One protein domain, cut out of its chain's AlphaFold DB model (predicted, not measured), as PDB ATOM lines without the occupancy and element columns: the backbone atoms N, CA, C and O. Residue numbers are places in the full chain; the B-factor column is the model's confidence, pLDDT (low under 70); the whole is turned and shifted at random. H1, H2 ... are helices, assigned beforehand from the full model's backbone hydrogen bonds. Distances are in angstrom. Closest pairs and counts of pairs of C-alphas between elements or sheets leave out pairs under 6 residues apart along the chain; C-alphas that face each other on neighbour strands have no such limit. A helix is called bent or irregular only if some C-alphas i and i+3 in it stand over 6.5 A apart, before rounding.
ATOM      1  N   GLU A 356     102.402 127.427 104.507       85.00
ATOM      2  CA  GLU A 356     102.690 128.715 103.866       85.00
ATOM      3  C   GLU A 356     104.176 129.097 103.950       85.00
ATOM      4  O   GLU A 356     104.721 129.646 102.990       85.00
ATOM      5  N   ALA A 357     104.854 128.797 105.061       80.62
ATOM      6  CA  ALA A 357     106.291 129.030 105.207       80.62
ATOM      7  C   ALA A 357     107.125 128.117 104.290       80.62
ATOM      8  O   ALA A 357     108.016 128.596 103.586       80.62
ATOM      9  N   ILE A 358     106.788 126.826 104.226       82.88
ATOM     10  CA  ILE A 358     107.444 125.852 103.341       82.88
ATOM     11  C   ILE A 358     107.249 126.237 101.868       82.88
ATOM     12  O   ILE A 358     108.218 126.257 101.108       82.88
ATOM     13  N   ALA A 359     106.042 126.654 101.474       86.00
ATOM     14  CA  ALA A 359     105.773 127.136 100.119       86.00
ATOM     15  C   ALA A 359     106.606 128.384  99.755       86.00
ATOM     16  O   ALA A 359     107.125 128.478  98.639       86.00
ATOM     17  N   LYS A 360     106.795 129.327 100.694       87.94
ATOM     18  CA  LYS A 360     107.690 130.487 100.501       87.94
ATOM     19  C   LYS A 360     109.146 130.061 100.326       87.94
ATOM     20  O   LYS A 360     109.798 130.534  99.397       87.94
ATOM     21  N   PHE A 361     109.642 129.144 101.160       88.38
ATOM     22  CA  PHE A 361     111.003 128.611 101.035       88.38
ATOM     23  C   PHE A 361     111.200 127.938  99.671       88.38
ATOM     24  O   PHE A 361     112.149 128.269  98.959       88.38
ATOM     25  N   GLY A 362     110.256 127.093  99.244       86.44
ATOM     26  CA  GLY A 362     110.260 126.476  97.916       86.44
ATOM     27  C   GLY A 362     110.317 127.508  96.782       86.44
ATOM     28  O   GLY A 362     111.100 127.355  95.844       86.44
ATOM     29  N   GLN A 363     109.571 128.612  96.893       88.19
ATOM     30  CA  GLN A 363     109.597 129.695  95.907       88.19
ATOM     31  C   GLN A 363     110.937 130.457  95.872       88.19
ATOM     32  O   GLN A 363     111.403 130.812  94.784       88.19
ATOM     33  N   ILE A 364     111.575 130.698  97.024       87.50
ATOM     34  CA  ILE A 364     112.918 131.305  97.106       87.50
ATOM     35  C   ILE A 364     113.952 130.384  96.444       87.50
ATOM     36  O   ILE A 364     114.737 130.825  95.605       87.50
ATOM     37  N   ILE A 365     113.896 129.087  96.744       85.94
ATOM     38  CA  ILE A 365     114.813 128.062  96.227       85.94
ATOM     39  C   ILE A 365     114.659 127.881  94.710       85.94
ATOM     40  O   ILE A 365     115.657 127.836  93.985       85.94
ATOM     41  N   ALA A 366     113.424 127.885  94.205       85.44
ATOM     42  CA  ALA A 366     113.141 127.872  92.771       85.44
ATOM     43  C   ALA A 366     113.717 129.112  92.057       85.44
ATOM     44  O   ALA A 366     114.253 129.001  90.950       85.44
ATOM     45  N   ASN A 367     113.690 130.286  92.700       84.81
ATOM     46  CA  ASN A 367     114.295 131.510  92.160       84.81
ATOM     47  C   ASN A 367     115.835 131.442  92.086       84.81
ATOM     48  O   ASN A 367     116.423 132.112  91.235       84.81
ATOM     49  N   LEU A 368     116.480 130.608  92.914       82.19
ATOM     50  CA  LEU A 368     117.916 130.293  92.854       82.19
ATOM     51  C   LEU A 368     118.261 129.195  91.824       82.19
ATOM     52  O   LEU A 368     119.424 128.800  91.707       82.19
ATOM     53  N   GLY A 369     117.271 128.697  91.072       77.75
ATOM     54  CA  GLY A 369     117.458 127.653  90.063       77.75
ATOM     55  C   GLY A 369     117.697 126.265  90.660       77.75
ATOM     56  O   GLY A 369     118.473 125.493  90.102       77.75
ATOM     57  N   MET A 370     117.083 125.965  91.807       78.12
ATOM     58  CA  MET A 370     117.205 124.680  92.501       78.12
ATOM     59  C   MET A 370     115.830 124.110  92.864       78.12
ATOM     60  O   MET A 370     114.824 124.813  92.811       78.12
ATOM     61  N   ALA A 371     115.791 122.833  93.247       79.81
ATOM     62  CA  ALA A 371     114.589 122.152  93.713       79.81
ATOM     63  C   ALA A 371     114.912 121.288  94.940       79.81
ATOM     64  O   ALA A 371     115.945 120.621  94.976       79.81
ATOM     65  N   MET A 372     114.018 121.299  95.927       77.00
ATOM     66  CA  MET A 372     114.042 120.460  97.129       77.00
ATOM     67  C   MET A 372     112.605 120.037  97.458       77.00
ATOM     68  O   MET A 372     111.663 120.711  97.043       77.00
ATOM     69  N   SER A 373     112.433 118.918  98.162       79.25
ATOM     70  CA  SER A 373     111.117 118.434  98.594       79.25
ATOM     71  C   SER A 373     110.659 119.116  99.885       79.25
ATOM     72  O   SER A 373     111.483 119.492 100.715       79.25
ATOM     73  N   ASP A 374     109.347 119.204 100.100       74.81
ATOM     74  CA  ASP A 374     108.756 119.860 101.278       74.81
ATOM     75  C   ASP A 374     109.268 119.291 102.616       74.81
ATOM     76  O   ASP A 374     109.479 120.042 103.564       74.81
ATOM     77  N   SER A 375     109.562 117.987 102.674       68.12
ATOM     78  CA  SER A 375     110.208 117.320 103.821       68.12
ATOM     79  C   SER A 375     111.610 117.887 104.120       68.12
ATOM     80  O   SER A 375     111.933 118.207 105.263       68.12
ATOM     81  N   ILE A 376     112.417 118.125 103.083       73.50
ATOM     82  CA  ILE A 376     113.743 118.749 103.199       73.50
ATOM     83  C   ILE A 376     113.611 120.227 103.624       73.50
ATOM     84  O   ILE A 376     114.371 120.713 104.461       73.50
ATOM     85  N   LEU A 377     112.602 120.943 103.120       80.56
ATOM     86  CA  LEU A 377     112.326 122.334 103.513       80.56
ATOM     87  C   LEU A 377     111.865 122.463 104.974       80.56
ATOM     88  O   LEU A 377     112.232 123.419 105.661       80.56
ATOM     89  N   TRP A 378     111.090 121.492 105.459       77.75
ATOM     90  CA  TRP A 378     110.571 121.443 106.826       77.75
ATOM     91  C   TRP A 378     111.690 121.391 107.876       77.75
ATOM     92  O   TRP A 378     111.582 122.045 108.914       77.75
ATOM     93  N   HIS A 379     112.804 120.701 107.600       78.69
ATOM     94  CA  HIS A 379     113.972 120.707 108.490       78.69
ATOM     95  C   HIS A 379     114.582 122.106 108.638       78.69
ATOM     96  O   HIS A 379     114.814 122.554 109.761       78.69
ATOM     97  N   LEU A 380     114.784 122.824 107.528       81.00
ATOM     98  CA  LEU A 380     115.339 124.181 107.542       81.00
ATOM     99  C   LEU A 380     114.438 125.153 108.320       81.00
ATOM    100  O   LEU A 380     114.924 125.918 109.156       81.00
ATOM    101  N   TYR A 381     113.122 125.062 108.103       80.88
ATOM    102  CA  TYR A 381     112.122 125.830 108.846       80.88
ATOM    103  C   TYR A 381     112.168 125.527 110.355       80.88
ATOM    104  O   TYR A 381     112.248 126.440 111.182       80.88
ATOM    105  N   ASN A 382     112.204 124.246 110.733       73.75
ATOM    106  CA  ASN A 382     112.252 123.821 112.134       73.75
ATOM    107  C   ASN A 382     113.553 124.192 112.850       73.75
ATOM    108  O   ASN A 382     113.530 124.506 114.041       73.75
ATOM    109  N   TRP A 383     114.686 124.196 112.147       76.50
ATOM    110  CA  TRP A 383     115.965 124.657 112.696       76.50
ATOM    111  C   TRP A 383     116.043 126.186 112.856       76.50
ATOM    112  O   TRP A 383     117.011 126.676 113.446       76.50
ATOM    113  N   ARG A 384     114.987 126.911 112.448       79.81
ATOM    114  CA  ARG A 384     114.813 128.372 112.527       79.81
ATOM    115  C   ARG A 384     115.764 129.165 111.623       79.81
ATOM    116  O   ARG A 384     116.186 130.251 112.009       79.81
ATOM    117  N   PHE A 385     116.089 128.634 110.445       83.56
ATOM    118  CA  PHE A 385     116.704 129.429 109.377       83.56
ATOM    119  C   PHE A 385     115.657 130.347 108.732       83.56
ATOM    120  O   PHE A 385     114.476 129.989 108.678       83.56
ATOM    121  N   ASP A 386     116.069 131.528 108.275       84.62
ATOM    122  CA  ASP A 386     115.171 132.559 107.742       84.62
ATOM    123  C   ASP A 386     115.218 132.691 106.203       84.62
ATOM    124  O   ASP A 386     115.998 132.040 105.509       84.62
ATOM    125  N   GLU A 387     114.367 133.549 105.627       85.75
ATOM    126  CA  GLU A 387     114.308 133.760 104.169       85.75
ATOM    127  C   GLU A 387     115.628 134.289 103.558       85.75
ATOM    128  O   GLU A 387     115.854 134.118 102.357       85.75
ATOM    129  N   LYS A 388     116.510 134.913 104.350       84.06
ATOM    130  CA  LYS A 388     117.830 135.394 103.915       84.06
ATOM    131  C   LYS A 388     118.833 134.239 103.877       84.06
ATOM    132  O   LYS A 388     119.572 134.151 102.896       84.06
ATOM    133  N   ASP A 389     118.810 133.345 104.863       85.94
ATOM    134  CA  ASP A 389     119.613 132.113 104.874       85.94
ATOM    135  C   ASP A 389     119.254 131.228 103.668       85.94
ATOM    136  O   ASP A 389     120.111 130.844 102.869       85.94
ATOM    137  N   ILE A 390     117.952 131.007 103.453       85.94
ATOM    138  CA  ILE A 390     117.410 130.274 102.296       85.94
ATOM    139  C   ILE A 390     117.670 131.015 100.967       85.94
ATOM    140  O   ILE A 390     117.733 130.399  99.904       85.94
ATOM    141  N   GLY A 391     117.877 132.333 101.005       84.62
ATOM    142  CA  GLY A 391     118.271 133.157  99.857       84.62
ATOM    143  C   GLY A 391     119.732 132.993  99.403       84.62
ATOM    144  O   GLY A 391     120.121 133.575  98.375       84.62
ATOM    145  N   ASN A 392     120.546 132.219 100.130       85.81
ATOM    146  CA  ASN A 392     121.938 131.927  99.797       85.81
ATOM    147  C   ASN A 392     122.075 130.541  99.131       85.81
ATOM    148  O   ASN A 392     121.874 129.497  99.753       85.81
ATOM    149  N   ARG A 393     122.478 130.514  97.851       84.31
ATOM    150  CA  ARG A 393     122.639 129.258  97.091       84.31
ATOM    151  C   ARG A 393     123.768 128.386  97.655       84.31
ATOM    152  O   ARG A 393     123.681 127.170  97.531       84.31
ATOM    153  N   GLN A 394     124.792 128.981  98.275       83.56
ATOM    154  CA  GLN A 394     125.919 128.241  98.847       83.56
ATOM    155  C   GLN A 394     125.550 127.573 100.174       83.56
ATOM    156  O   GLN A 394     125.789 126.381 100.322       83.56
ATOM    157  N   PHE A 395     124.854 128.280 101.073       85.88
ATOM    158  CA  PHE A 395     124.264 127.698 102.291       85.88
ATOM    159  C   PHE A 395     123.420 126.452 101.978       85.88
ATOM    160  O   PHE A 395     123.543 125.408 102.616       85.88
ATOM    161  N   LEU A 396     122.600 126.531 100.929       86.06
ATOM    162  CA  LEU A 396     121.772 125.413 100.487       86.06
ATOM    163  C   LEU A 396     122.559 124.290  99.788       86.06
ATOM    164  O   LEU A 396     122.166 123.127  99.891       86.06
ATOM    165  N   ARG A 397     123.660 124.598  99.085       80.88
ATOM    166  CA  ARG A 397     124.582 123.572  98.562       80.88
ATOM    167  C   ARG A 397     125.254 122.816  99.703       80.88
ATOM    168  O   ARG A 397     125.284 121.588  99.646       80.88
ATOM    169  N   GLU A 398     125.708 123.528 100.731       80.25
ATOM    170  CA  GLU A 398     126.299 122.929 101.927       80.25
ATOM    171  C   GLU A 398     125.278 122.060 102.664       80.25
ATOM    172  O   GLU A 398     125.554 120.902 102.957       80.25
ATOM    173  N   TYR A 399     124.037 122.529 102.831       83.00
ATOM    174  CA  TYR A 399     122.957 121.706 103.384       83.00
ATOM    175  C   TYR A 399     122.755 120.395 102.611       83.00
ATOM    176  O   TYR A 399     122.681 119.323 103.212       83.00
ATOM    177  N   ILE A 400     122.713 120.451 101.276       76.56
ATOM    178  CA  ILE A 400     122.594 119.258 100.426       76.56
ATOM    179  C   ILE A 400     123.843 118.362 100.541       76.56
ATOM    180  O   ILE A 400     123.716 117.138 100.494       76.56
ATOM    181  N   GLY A 401     125.038 118.940 100.699       70.25
ATOM    182  CA  GLY A 401     126.293 118.225 100.942       70.25
ATOM    183  C   GLY A 401     126.277 117.466 102.268       70.25
ATOM    184  O   GLY A 401     126.413 116.241 102.282       70.25
ATOM    185  N   LEU A 402     125.991 118.167 103.366       67.38
ATOM    186  CA  LEU A 402     125.823 117.601 104.703       67.38
ATOM    187  C   LEU A 402     124.731 116.523 104.730       67.38
ATOM    188  O   LEU A 402     124.936 115.461 105.312       67.38
ATOM    189  N   MET A 403     123.598 116.723 104.048       67.56
ATOM    190  CA  MET A 403     122.532 115.712 103.979       67.56
ATOM    191  C   MET A 403     122.929 114.452 103.201       67.56
ATOM    192  O   MET A 403     122.460 113.363 103.533       67.56
ATOM    193  N   LYS A 404     123.814 114.565 102.202       65.75
ATOM    194  CA  LYS A 404     124.416 113.398 101.535       65.75
ATOM    195  C   LYS A 404     125.450 112.706 102.424       65.75
ATOM    196  O   LYS A 404     125.509 111.480 102.427       65.75
ATOM    197  N   MET A 405     126.246 113.471 103.171       51.88
ATOM    198  CA  MET A 405     127.284 112.944 104.061       51.88
ATOM    199  C   MET A 405     126.688 112.202 105.269       51.88
ATOM    200  O   MET A 405     127.120 111.098 105.587       51.88
ATOM    201  N   TYR A 406     125.644 112.758 105.889       54.62
ATOM    202  CA  TYR A 406     124.929 112.182 107.036       54.62
ATOM    203  C   TYR A 406     123.687 111.370 106.620       54.62
ATOM    204  O   TYR A 406     122.633 111.443 107.255       54.62
ATOM    205  N   LEU A 407     123.817 110.597 105.536       47.19
ATOM    206  CA  LEU A 407     122.798 109.688 104.995       47.19
ATOM    207  C   LEU A 407     122.131 108.860 106.117       47.19
ATOM    208  O   LEU A 407     122.820 108.168 106.863       47.19
ATOM    209  N   MET A 408     120.790 108.891 106.169       41.97
ATOM    210  CA  MET A 408     119.898 108.510 107.290       41.97
ATOM    211  C   MET A 408     119.654 109.654 108.291       41.97
ATOM    212  O   MET A 408     120.399 109.859 109.251       41.97
ATOM    213  N   ILE A 409     118.534 110.359 108.107       46.00
ATOM    214  CA  ILE A 409     118.070 111.436 108.989       46.00
ATOM    215  C   ILE A 409     117.415 110.846 110.256       46.00
ATOM    216  O   ILE A 409     116.197 110.852 110.409       46.00
ATOM    217  N   ASN A 410     118.223 110.336 111.187       49.78
ATOM    218  CA  ASN A 410     117.774 110.097 112.565       49.78
ATOM    219  C   ASN A 410     117.830 111.406 113.392       49.78
ATOM    220  O   ASN A 410     118.476 112.374 112.982       49.78
ATOM    221  N   GLU A 411     117.175 111.452 114.563       51.56
ATOM    222  CA  GLU A 411     117.125 112.667 115.406       51.56
ATOM    223  C   GLU A 411     118.524 113.223 115.750       51.56
ATOM    224  O   GLU A 411     118.708 114.439 115.802       51.56
ATOM    225  N   LYS A 412     119.535 112.358 115.941       52.84
ATOM    226  CA  LYS A 412     120.914 112.784 116.248       52.84
ATOM    227  C   LYS A 412     121.568 113.481 115.050       52.84
ATOM    228  O   LYS A 412     122.145 114.556 115.212       52.84
ATOM    229  N   ASN A 413     121.430 112.916 113.850       55.47
ATOM    230  CA  ASN A 413     121.987 113.481 112.621       55.47
ATOM    231  C   ASN A 413     121.329 114.826 112.264       55.47
ATOM    232  O   ASN A 413     122.031 115.738 111.830       55.47
ATOM    233  N   GLN A 414     120.026 115.007 112.531       61.81
ATOM    234  CA  GLN A 414     119.363 116.312 112.374       61.81
ATOM    235  C   GLN A 414     120.023 117.408 113.222       61.81
ATOM    236  O   GLN A 414     120.290 118.500 112.725       61.81
ATOM    237  N   VAL A 415     120.307 117.122 114.497       61.34
ATOM    238  CA  VAL A 415     120.917 118.095 115.419       61.34
ATOM    239  C   VAL A 415     122.349 118.447 115.001       61.34
ATOM    240  O   VAL A 415     122.750 119.604 115.129       61.34
ATOM    241  N   ILE A 416     123.108 117.482 114.473       62.25
ATOM    242  CA  ILE A 416     124.469 117.707 113.962       62.25
ATOM    243  C   ILE A 416     124.434 118.600 112.716       62.25
ATOM    244  O   ILE A 416     125.088 119.641 112.701       62.25
ATOM    245  N   VAL A 417     123.626 118.255 111.707       64.06
ATOM    246  CA  VAL A 417     123.521 119.026 110.453       64.06
ATOM    247  C   VAL A 417     123.005 120.444 110.709       64.06
ATOM    248  O   VAL A 417     123.586 121.404 110.210       64.06
ATOM    249  N   GLY A 418     121.981 120.599 111.553       67.00
ATOM    250  CA  GLY A 418     121.471 121.915 111.945       67.00
ATOM    251  C   GLY A 418     122.488 122.772 112.712       67.00
ATOM    252  O   GLY A 418     122.444 123.995 112.605       67.00
ATOM    253  N   ARG A 419     123.424 122.163 113.460       68.69
ATOM    254  CA  ARG A 419     124.523 122.879 114.132       68.69
ATOM    255  C   ARG A 419     125.605 123.307 113.144       68.69
ATOM    256  O   ARG A 419     125.982 124.474 113.155       68.69
ATOM    257  N   LEU A 420     126.058 122.391 112.286       70.56
ATOM    258  CA  LEU A 420     127.077 122.667 111.267       70.56
ATOM    259  C   LEU A 420     126.618 123.766 110.300       70.56
ATOM    260  O   LEU A 420     127.393 124.663 109.993       70.56
ATOM    261  N   LEU A 421     125.341 123.778 109.904       80.25
ATOM    262  CA  LEU A 421     124.785 124.855 109.080       80.25
ATOM    263  C   LEU A 421     124.738 126.217 109.777       80.25
ATOM    264  O   LEU A 421     124.905 127.235 109.112       80.25
ATOM    265  N   LYS A 422     124.506 126.267 111.096       81.31
ATOM    266  CA  LYS A 422     124.561 127.536 111.844       81.31
ATOM    267  C   LYS A 422     125.984 128.058 111.916       81.31
ATOM    268  O   LYS A 422     126.207 129.211 111.569       81.31
ATOM    269  N   GLN A 423     126.936 127.184 112.236       73.19
ATOM    270  CA  GLN A 423     128.357 127.511 112.206       73.19
ATOM    271  C   GLN A 423     128.790 128.006 110.814       73.19
ATOM    272  O   GLN A 423     129.349 129.090 110.700       73.19
ATOM    273  N   PHE A 424     128.420 127.293 109.745       77.25
ATOM    274  CA  PHE A 424     128.677 127.708 108.363       77.25
ATOM    275  C   PHE A 424     128.058 129.074 108.021       77.25
ATOM    276  O   PHE A 424     128.660 129.855 107.295       77.25
ATOM    277  N   ASN A 425     126.877 129.406 108.547       75.94
ATOM    278  CA  ASN A 425     126.239 130.703 108.301       75.94
ATOM    279  C   ASN A 425     126.856 131.853 109.135       75.94
ATOM    280  O   ASN A 425     126.801 133.013 108.729       75.94
ATOM    281  N   GLU A 426     127.456 131.544 110.288       71.31
ATOM    282  CA  GLU A 426     128.153 132.498 111.167       71.31
ATOM    283  C   GLU A 426     129.596 132.778 110.689       71.31
ATOM    284  O   GLU A 426     130.040 133.934 110.630       71.31
ATOM    285  N   GLU A 427     130.324 131.732 110.299       66.75
ATOM    286  CA  GLU A 427     131.723 131.768 109.845       66.75
ATOM    287  C   GLU A 427     131.858 132.063 108.339       66.75
ATOM    288  O   GLU A 427     132.813 132.721 107.918       66.75
ATOM    289  N   GLY A 428     130.895 131.602 107.537       61.28
ATOM    290  CA  GLY A 428     131.017 131.443 106.090       61.28
ATOM    291  C   GLY A 428     131.125 132.719 105.259       61.28
ATOM    292  O   GLY A 428     130.840 133.847 105.679       61.28
ATOM    293  N   GLY A 429     131.570 132.512 104.022       60.66
ATOM    294  CA  GLY A 429     131.897 133.553 103.058       60.66
ATOM    295  C   GLY A 429     133.305 134.088 103.272       60.66
ATOM    296  O   GLY A 429     134.129 133.953 102.382       60.66
ATOM    297  N   ARG A 430     133.593 134.645 104.455       66.62
ATOM    298  CA  ARG A 430     134.792 135.473 104.693       66.62
ATOM    299  C   ARG A 430     136.109 134.755 104.377       66.62
ATOM    300  O   ARG A 430     136.835 135.238 103.516       66.62
ATOM    301  N   ALA A 431     136.368 133.603 105.003       68.19
ATOM    302  CA  ALA A 431     137.616 132.855 104.819       68.19
ATOM    303  C   ALA A 431     137.821 132.402 103.359       68.19
ATOM    304  O   ALA A 431     138.834 132.727 102.749       68.19
ATOM    305  N   GLU A 432     136.821 131.751 102.752       72.25
ATOM    306  CA  GLU A 432     136.897 131.327 101.344       72.25
ATOM    307  C   GLU A 432     137.056 132.522 100.383       72.25
ATOM    308  O   GLU A 432     137.782 132.433  99.397       72.25
ATOM    309  N   THR A 433     136.428 133.675 100.657       77.94
ATOM    310  CA  THR A 433     136.612 134.870  99.815       77.94
ATOM    311  C   THR A 433     137.965 135.548  99.990       77.94
ATOM    312  O   THR A 433     138.412 136.206  99.053       77.94
ATOM    313  N   GLU A 434     138.617 135.384 101.143       82.94
ATOM    314  CA  GLU A 434     139.981 135.856 101.394       82.94
ATOM    315  C   GLU A 434     140.980 135.012 100.584       82.94
ATOM    316  O   GLU A 434     141.742 135.570  99.795       82.94
ATOM    317  N   GLU A 435     140.859 133.678 100.623       84.25
ATOM    318  CA  GLU A 435     141.628 132.753  99.768       84.25
ATOM    319  C   GLU A 435     141.424 133.042  98.267       84.25
ATOM    320  O   GLU A 435     142.380 133.127  97.490       84.25
ATOM    321  N   TRP A 436     140.176 133.272  97.832       88.62
ATOM    322  CA  TRP A 436     139.898 133.657  96.443       88.62
ATOM    323  C   TRP A 436     140.507 135.022  96.092       88.62
ATOM    324  O   TRP A 436     140.910 135.238  94.947       88.62
ATOM    325  N   LEU A 437     140.566 135.963  97.038       87.75
ATOM    326  CA  LEU A 437     141.154 137.278  96.809       87.75
ATOM    327  C   LEU A 437     142.677 137.181  96.652       87.75
ATOM    328  O   LEU A 437     143.218 137.816  95.745       87.75
ATOM    329  N   GLU A 438     143.353 136.362  97.461       87.56
ATOM    330  CA  GLU A 438     144.779 136.052  97.297       87.56
ATOM    331  C   GLU A 438     145.047 135.425  95.923       87.56
ATOM    332  O   GLU A 438     145.817 135.973  95.128       87.56
ATOM    333  N   ARG A 439     144.317 134.361  95.563       87.50
ATOM    334  CA  ARG A 439     144.441 133.708  94.248       87.50
ATOM    335  C   ARG A 439     144.166 134.661  93.082       87.50
ATOM    336  O   ARG A 439     144.815 134.569  92.035       87.50
ATOM    337  N   ALA A 440     143.220 135.589  93.223       87.38
ATOM    338  CA  ALA A 440     142.964 136.603  92.205       87.38
ATOM    339  C   ALA A 440     144.148 137.571  92.040       87.38
ATOM    340  O   ALA A 440     144.491 137.911  90.904       87.38
ATOM    341  N   GLN A 441     144.802 137.968  93.138       87.31
ATOM    342  CA  GLN A 441     146.003 138.808  93.112       87.31
ATOM    343  C   GLN A 441     147.188 138.088  92.454       87.31
ATOM    344  O   GLN A 441     147.828 138.672  91.579       87.31
ATOM    345  N   GLU A 442     147.433 136.817  92.793       87.69
ATOM    346  CA  GLU A 442     148.487 135.991  92.175       87.69
ATOM    347  C   GLU A 442     148.337 135.870  90.651       87.69
ATOM    348  O   GLU A 442     149.325 135.853  89.919       87.69
ATOM    349  N   ASN A 443     147.096 135.804  90.163       84.06
ATOM    350  CA  ASN A 443     146.775 135.672  88.741       84.06
ATOM    351  C   ASN A 443     146.587 137.030  88.024       84.06
ATOM    352  O   ASN A 443     146.098 137.063  86.893       84.06
ATOM    353  N   GLU A 444     146.945 138.148  88.670       86.25
ATOM    354  CA  GLU A 444     146.784 139.532  88.183       86.25
ATOM    355  C   GLU A 444     145.332 139.913  87.793       86.25
ATOM    356  O   GLU A 444     145.085 140.809  86.974       86.25
ATOM    357  N   ILE A 445     144.332 139.251  88.387       87.25
ATOM    358  CA  ILE A 445     142.910 139.451  88.088       87.25
ATOM    359  C   ILE A 445     142.356 140.621  88.909       87.25
ATOM    360  O   ILE A 445     142.333 140.604  90.136       87.25
ATOM    361  N   LYS A 446     141.824 141.637  88.221       88.38
ATOM    362  CA  LYS A 446     141.159 142.784  88.858       88.38
ATOM    363  C   LYS A 446     139.733 142.429  89.278       88.38
ATOM    364  O   LYS A 446     138.817 142.477  88.458       88.38
ATOM    365  N   VAL A 447     139.554 142.124  90.557       89.94
ATOM    366  CA  VAL A 447     138.262 141.826  91.190       89.94
ATOM    367  C   VAL A 447     138.225 142.431  92.594       89.94
ATOM    368  O   VAL A 447     139.272 142.610  93.218       89.94
ATOM    369  N   LEU A 448     137.039 142.789  93.084       89.25
ATOM    370  CA  LEU A 448     136.848 143.220  94.474       89.25
ATOM    371  C   LEU A 448     136.447 142.034  95.363       89.25
ATOM    372  O   LEU A 448     135.715 141.149  94.929       89.25
ATOM    373  N   GLU A 449     136.823 142.066  96.640       85.38
ATOM    374  CA  GLU A 449     136.367 141.096  97.651       85.38
ATOM    375  C   GLU A 449     134.829 140.981  97.684       85.38
ATOM    376  O   GLU A 449     134.273 139.889  97.700       85.38
ATOM    377  N   SER A 450     134.117 142.108  97.565       86.19
ATOM    378  CA  SER A 450     132.649 142.137  97.492       86.19
ATOM    379  C   SER A 450     132.070 141.520  96.209       86.19
ATOM    380  O   SER A 450     130.934 141.042  96.217       86.19
ATOM    381  N   GLU A 451     132.832 141.490  95.111       89.88
ATOM    382  CA  GLU A 451     132.461 140.791  93.875       89.88
ATOM    383  C   GLU A 451     132.632 139.274  94.041       89.88
ATOM    384  O   GLU A 451     131.726 138.520  93.683       89.88
ATOM    385  N   LEU A 452     133.735 138.836  94.662       88.38
ATOM    386  CA  LEU A 452     133.976 137.435  95.020       88.38
ATOM    387  C   LEU A 452     132.926 136.924  96.014       88.38
ATOM    388  O   LEU A 452     132.291 135.906  95.754       88.38
ATOM    389  N   LEU A 453     132.636 137.682  97.075       85.38
ATOM    390  CA  LEU A 453     131.574 137.380  98.038       85.38
ATOM    391  C   LEU A 453     130.187 137.337  97.383       85.38
ATOM    392  O   LEU A 453     129.333 136.551  97.792       85.38
ATOM    393  N   THR A 454     129.938 138.136  96.343       87.56
ATOM    394  CA  THR A 454     128.681 138.054  95.583       87.56
ATOM    395  C   THR A 454     128.598 136.757  94.778       87.56
ATOM    396  O   THR A 454     127.558 136.099  94.816       87.56
ATOM    397  N   LEU A 455     129.679 136.353  94.101       87.12
ATOM    398  CA  LEU A 455     129.757 135.084  93.366       87.12
ATOM    399  C   LEU A 455     129.662 133.868  94.305       87.12
ATOM    400  O   LEU A 455     128.931 132.922  94.012       87.12
ATOM    401  N   TRP A 456     130.300 133.938  95.474       85.12
ATOM    402  CA  TRP A 456     130.194 132.939  96.536       85.12
ATOM    403  C   TRP A 456     128.744 132.793  97.025       85.12
ATOM    404  O   TRP A 456     128.178 131.708  96.980       85.12
ATOM    405  N   ASN A 457     128.059 133.900  97.341       82.81
ATOM    406  CA  ASN A 457     126.629 133.905  97.709       82.81
ATOM    407  C   ASN A 457     125.664 133.550  96.547       82.81
ATOM    408  O   ASN A 457     124.449 133.406  96.751       82.81
ATOM    409  N   MET A 458     126.168 133.454  95.312       84.38
ATOM    410  CA  MET A 458     125.473 132.878  94.152       84.38
ATOM    411  C   MET A 458     125.758 131.375  93.981       84.38
ATOM    412  O   MET A 458     125.196 130.759  93.075       84.38
ATOM    413  N   GLY A 459     126.557 130.769  94.866       80.12
ATOM    414  CA  GLY A 459     126.855 129.338  94.906       80.12
ATOM    415  C   GLY A 459     127.755 128.856  93.772       80.12
ATOM    416  O   GLY A 459     127.563 127.735  93.305       80.12
ATOM    417  N   TYR A 460     128.673 129.697  93.289       85.06
ATOM    418  CA  TYR A 460     129.750 129.265  92.394       85.06
ATOM    419  C   TYR A 460     130.917 128.704  93.206       85.06
ATOM    420  O   TYR A 460     131.214 129.213  94.282       85.06
ATOM    421  N   THR A 461     131.584 127.672  92.693       83.25
ATOM    422  CA  THR A 461     132.842 127.183  93.279       83.25
ATOM    423  C   THR A 461     134.034 128.016  92.812       83.25
ATOM    424  O   THR A 461     133.965 128.703  91.791       83.25
ATOM    425  N   GLU A 462     135.163 127.904  93.512       83.25
ATOM    426  CA  GLU A 462     136.431 128.528  93.119       83.25
ATOM    427  C   GLU A 462     136.807 128.204  91.653       83.25
ATOM    428  O   GLU A 462     137.105 129.090  90.852       83.25
ATOM    429  N   GLU A 463     136.705 126.929  91.264       83.06
ATOM    430  CA  GLU A 463     136.977 126.443  89.903       83.06
ATOM    431  C   GLU A 463     136.062 127.083  88.842       83.06
ATOM    432  O   GLU A 463     136.488 127.384  87.719       83.06
ATOM    433  N   GLU A 464     134.790 127.305  89.187       85.81
ATOM    434  CA  GLU A 464     133.829 128.000  88.331       85.81
ATOM    435  C   GLU A 464     134.188 129.489  88.223       85.81
ATOM    436  O   GLU A 464     134.273 130.010  87.110       85.81
ATOM    437  N   VAL A 465     134.488 130.155  89.344       87.19
ATOM    438  CA  VAL A 465     134.848 131.583  89.400       87.19
ATOM    439  C   VAL A 465     136.109 131.889  88.590       87.19
ATOM    440  O   VAL A 465     136.103 132.802  87.757       87.19
ATOM    441  N   PHE A 466     137.164 131.086  88.743       86.62
ATOM    442  CA  PHE A 466     138.418 131.251  88.002       86.62
ATOM    443  C   PHE A 466     138.410 130.609  86.604       86.62
ATOM    444  O   PHE A 466     139.428 130.617  85.902       86.62
ATOM    445  N   THR A 467     137.260 130.128  86.114       86.75
ATOM    446  CA  THR A 467     137.127 129.735  84.706       86.75
ATOM    447  C   THR A 467     137.332 130.954  83.799       86.75
ATOM    448  O   THR A 467     136.545 131.901  83.796       86.75
ATOM    449  N   LYS A 468     138.397 130.916  82.982       82.50
ATOM    450  CA  LYS A 468     138.879 132.031  82.142       82.50
ATOM    451  C   LYS A 468     137.755 132.788  81.419       82.50
ATOM    452  O   LYS A 468     137.225 132.317  80.410       82.50
ATOM    453  N   GLY A 469     137.476 133.998  81.908       83.12
ATOM    454  CA  GLY A 469     136.485 134.933  81.368       83.12
ATOM    455  C   GLY A 469     135.237 135.141  82.234       83.12
ATOM    456  O   GLY A 469     134.516 136.101  81.977       83.12
ATOM    457  N   LEU A 470     134.989 134.316  83.261       89.06
ATOM    458  CA  LEU A 470     133.760 134.411  84.056       89.06
ATOM    459  C   LEU A 470     133.686 135.695  84.891       89.06
ATOM    460  O   LEU A 470     132.674 136.381  84.821       89.06
ATOM    461  N   ILE A 471     134.751 136.068  85.612       89.00
ATOM    462  CA  ILE A 471     134.788 137.308  86.416       89.00
ATOM    463  C   ILE A 471     134.498 138.545  85.550       89.00
ATOM    464  O   ILE A 471     133.674 139.375  85.924       89.00
ATOM    465  N   GLY A 472     135.094 138.631  84.354       86.56
ATOM    466  CA  GLY A 472     134.796 139.709  83.405       86.56
ATOM    467  C   GLY A 472     133.332 139.696  82.959       86.56
ATOM    468  O   GLY A 472     132.671 140.730  82.981       86.56
ATOM    469  N   LYS A 473     132.785 138.512  82.648       87.62
ATOM    470  CA  LYS A 473     131.371 138.372  82.280       87.62
ATOM    471  C   LYS A 473     130.420 138.735  83.428       87.62
ATOM    472  O   LYS A 473     129.367 139.309  83.173       87.62
ATOM    473  N   PHE A 474     130.783 138.445  84.676       90.06
ATOM    474  CA  PHE A 474     130.048 138.895  85.857       90.06
ATOM    475  C   PHE A 474     130.106 140.422  85.993       90.06
ATOM    476  O   PHE A 474     129.062 141.053  86.126       90.06
ATOM    477  N   GLN A 475     131.288 141.032  85.874       88.88
ATOM    478  CA  GLN A 475     131.465 142.487  85.952       88.88
ATOM    479  C   GLN A 475     130.688 143.260  84.869       88.88
ATOM    480  O   GLN A 475     130.270 144.385  85.134       88.88
ATOM    481  N   GLU A 476     130.436 142.667  83.695       88.56
ATOM    482  CA  GLU A 476     129.558 143.231  82.652       88.56
ATOM    483  C   GLU A 476     128.073 143.300  83.052       88.56
ATOM    484  O   GLU A 476     127.352 144.162  82.553       88.56
ATOM    485  N   ILE A 477     127.592 142.369  83.887       87.44
ATOM    486  CA  ILE A 477     126.152 142.160  84.136       87.44
ATOM    487  C   ILE A 477     125.734 142.331  85.603       87.44
ATOM    488  O   ILE A 477     124.539 142.316  85.888       87.44
ATOM    489  N   LYS A 478     126.686 142.496  86.533       84.69
ATOM    490  CA  LYS A 478     126.479 142.507  87.997       84.69
ATOM    491  C   LYS A 478     125.428 143.499  88.505       84.69
ATOM    492  O   LYS A 478     124.808 143.231  89.527       84.69
ATOM    493  N   ASP A 479     125.203 144.597  87.784       85.75
ATOM    494  CA  ASP A 479     124.210 145.625  88.130       85.75
ATOM    495  C   ASP A 479     122.764 145.206  87.766       85.75
ATOM    496  O   ASP A 479     121.802 145.930  88.029       85.75
ATOM    497  N   GLY A 480     122.594 144.036  87.140       79.69
ATOM    498  CA  GLY A 480     121.304 143.429  86.830       79.69
ATOM    499  C   GLY A 480     120.636 142.729  88.021       79.69
ATOM    500  O   GLY A 480     121.194 142.561  89.103       79.69
ATOM    501  N   LEU A 481     119.405 142.257  87.809       75.75
ATOM    502  CA  LEU A 481     118.668 141.480  88.811       75.75
ATOM    503  C   LEU A 481     119.434 140.184  89.156       75.75
ATOM    504  O   LEU A 481     119.743 139.417  88.243       75.75
ATOM    505  N   LYS A 482     119.675 139.890  90.449       76.75
ATOM    506  CA  LYS A 482     120.474 138.728  90.924       76.75
ATOM    507  C   LYS A 482     120.138 137.419  90.187       76.75
ATOM    508  O   LYS A 482     121.034 136.704  89.753       76.75
TER     509      LYS A 482
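AT A GLANCE: This is residues 356 to 482 of the 773 residues of an uncharacterized protein of Rhizophagus irregularis (strain DAOM 181602 / DAOM 197198 / MUCL 43194) (UniProt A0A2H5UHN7). Two helical lobes follow each other along the longest axis, joined by the tight link between H5 and H6. The first lobe sets H1, H2 and H3 over the hairpin of H4 and H5; the smaller second lobe holds H6 to H9. The printed part has 127 residues with nine named helices, H1 to H9 in chain order, and no named strand: all helix. It is compact, with a radius of gyration of the C-alphas of 16.1 A, yet elongated, spanning 48 by 28 by 21 A.

HOW THE PARTS SIT: H1, residues 356 to 367, touches H2, residues 374 to 382, with residues 357 to 362 alone; the closest C-alphas, of Ile 358 and Leu 377, are 6.0 A apart. H1 touches H3, residues 387 to 390, with residues 361 to 365 alone; the closest C-alphas, of Phe 361 and Ile 390, are 6.7 A apart. H4, residues 393 to 405, and H5, residues 411 to 427, form a hairpin at a shallow tilt of 32 degrees, only just short of steep, opposite ways; the closest C-alphas, of Leu 402 and Val 417, are 6.4 A apart. H5 and H6, residues 430 to 442, meet only through their link. H6 touches H7, residues 449 to 456, at a steep tilt of 67 degrees; the closest C-alphas, of Thr 433 and Leu 453, are 5.9 A apart. H8, residues 462 to 465, is close but not clearly touching H9, residues 470 to 477. Every O i to N i+4 pair is within hydrogen-bond range in H1, H4, H5, H6 and H7, against 3 of 5 in H2 and 3 of 4 in H9; H3 and H8 are too short for one.

IN THESE COORDINATES: H1 begins at C-alpha 356 (102.690, 128.715, 103.866); H9 ends at C-alpha 477 (126.152, 142.160, 84.136). H5 is 24.7 A long, H6 18.6 A and H4 18.3 A.

THE WHOLE: The C-alphas farthest apart, of Glu 411 and Glu 444, are 48.4 A apart. The printed part has no cut and no long link. The model's pLDDT is under 70 at residue 375, residues 402 to 419 and residues 427 to 431.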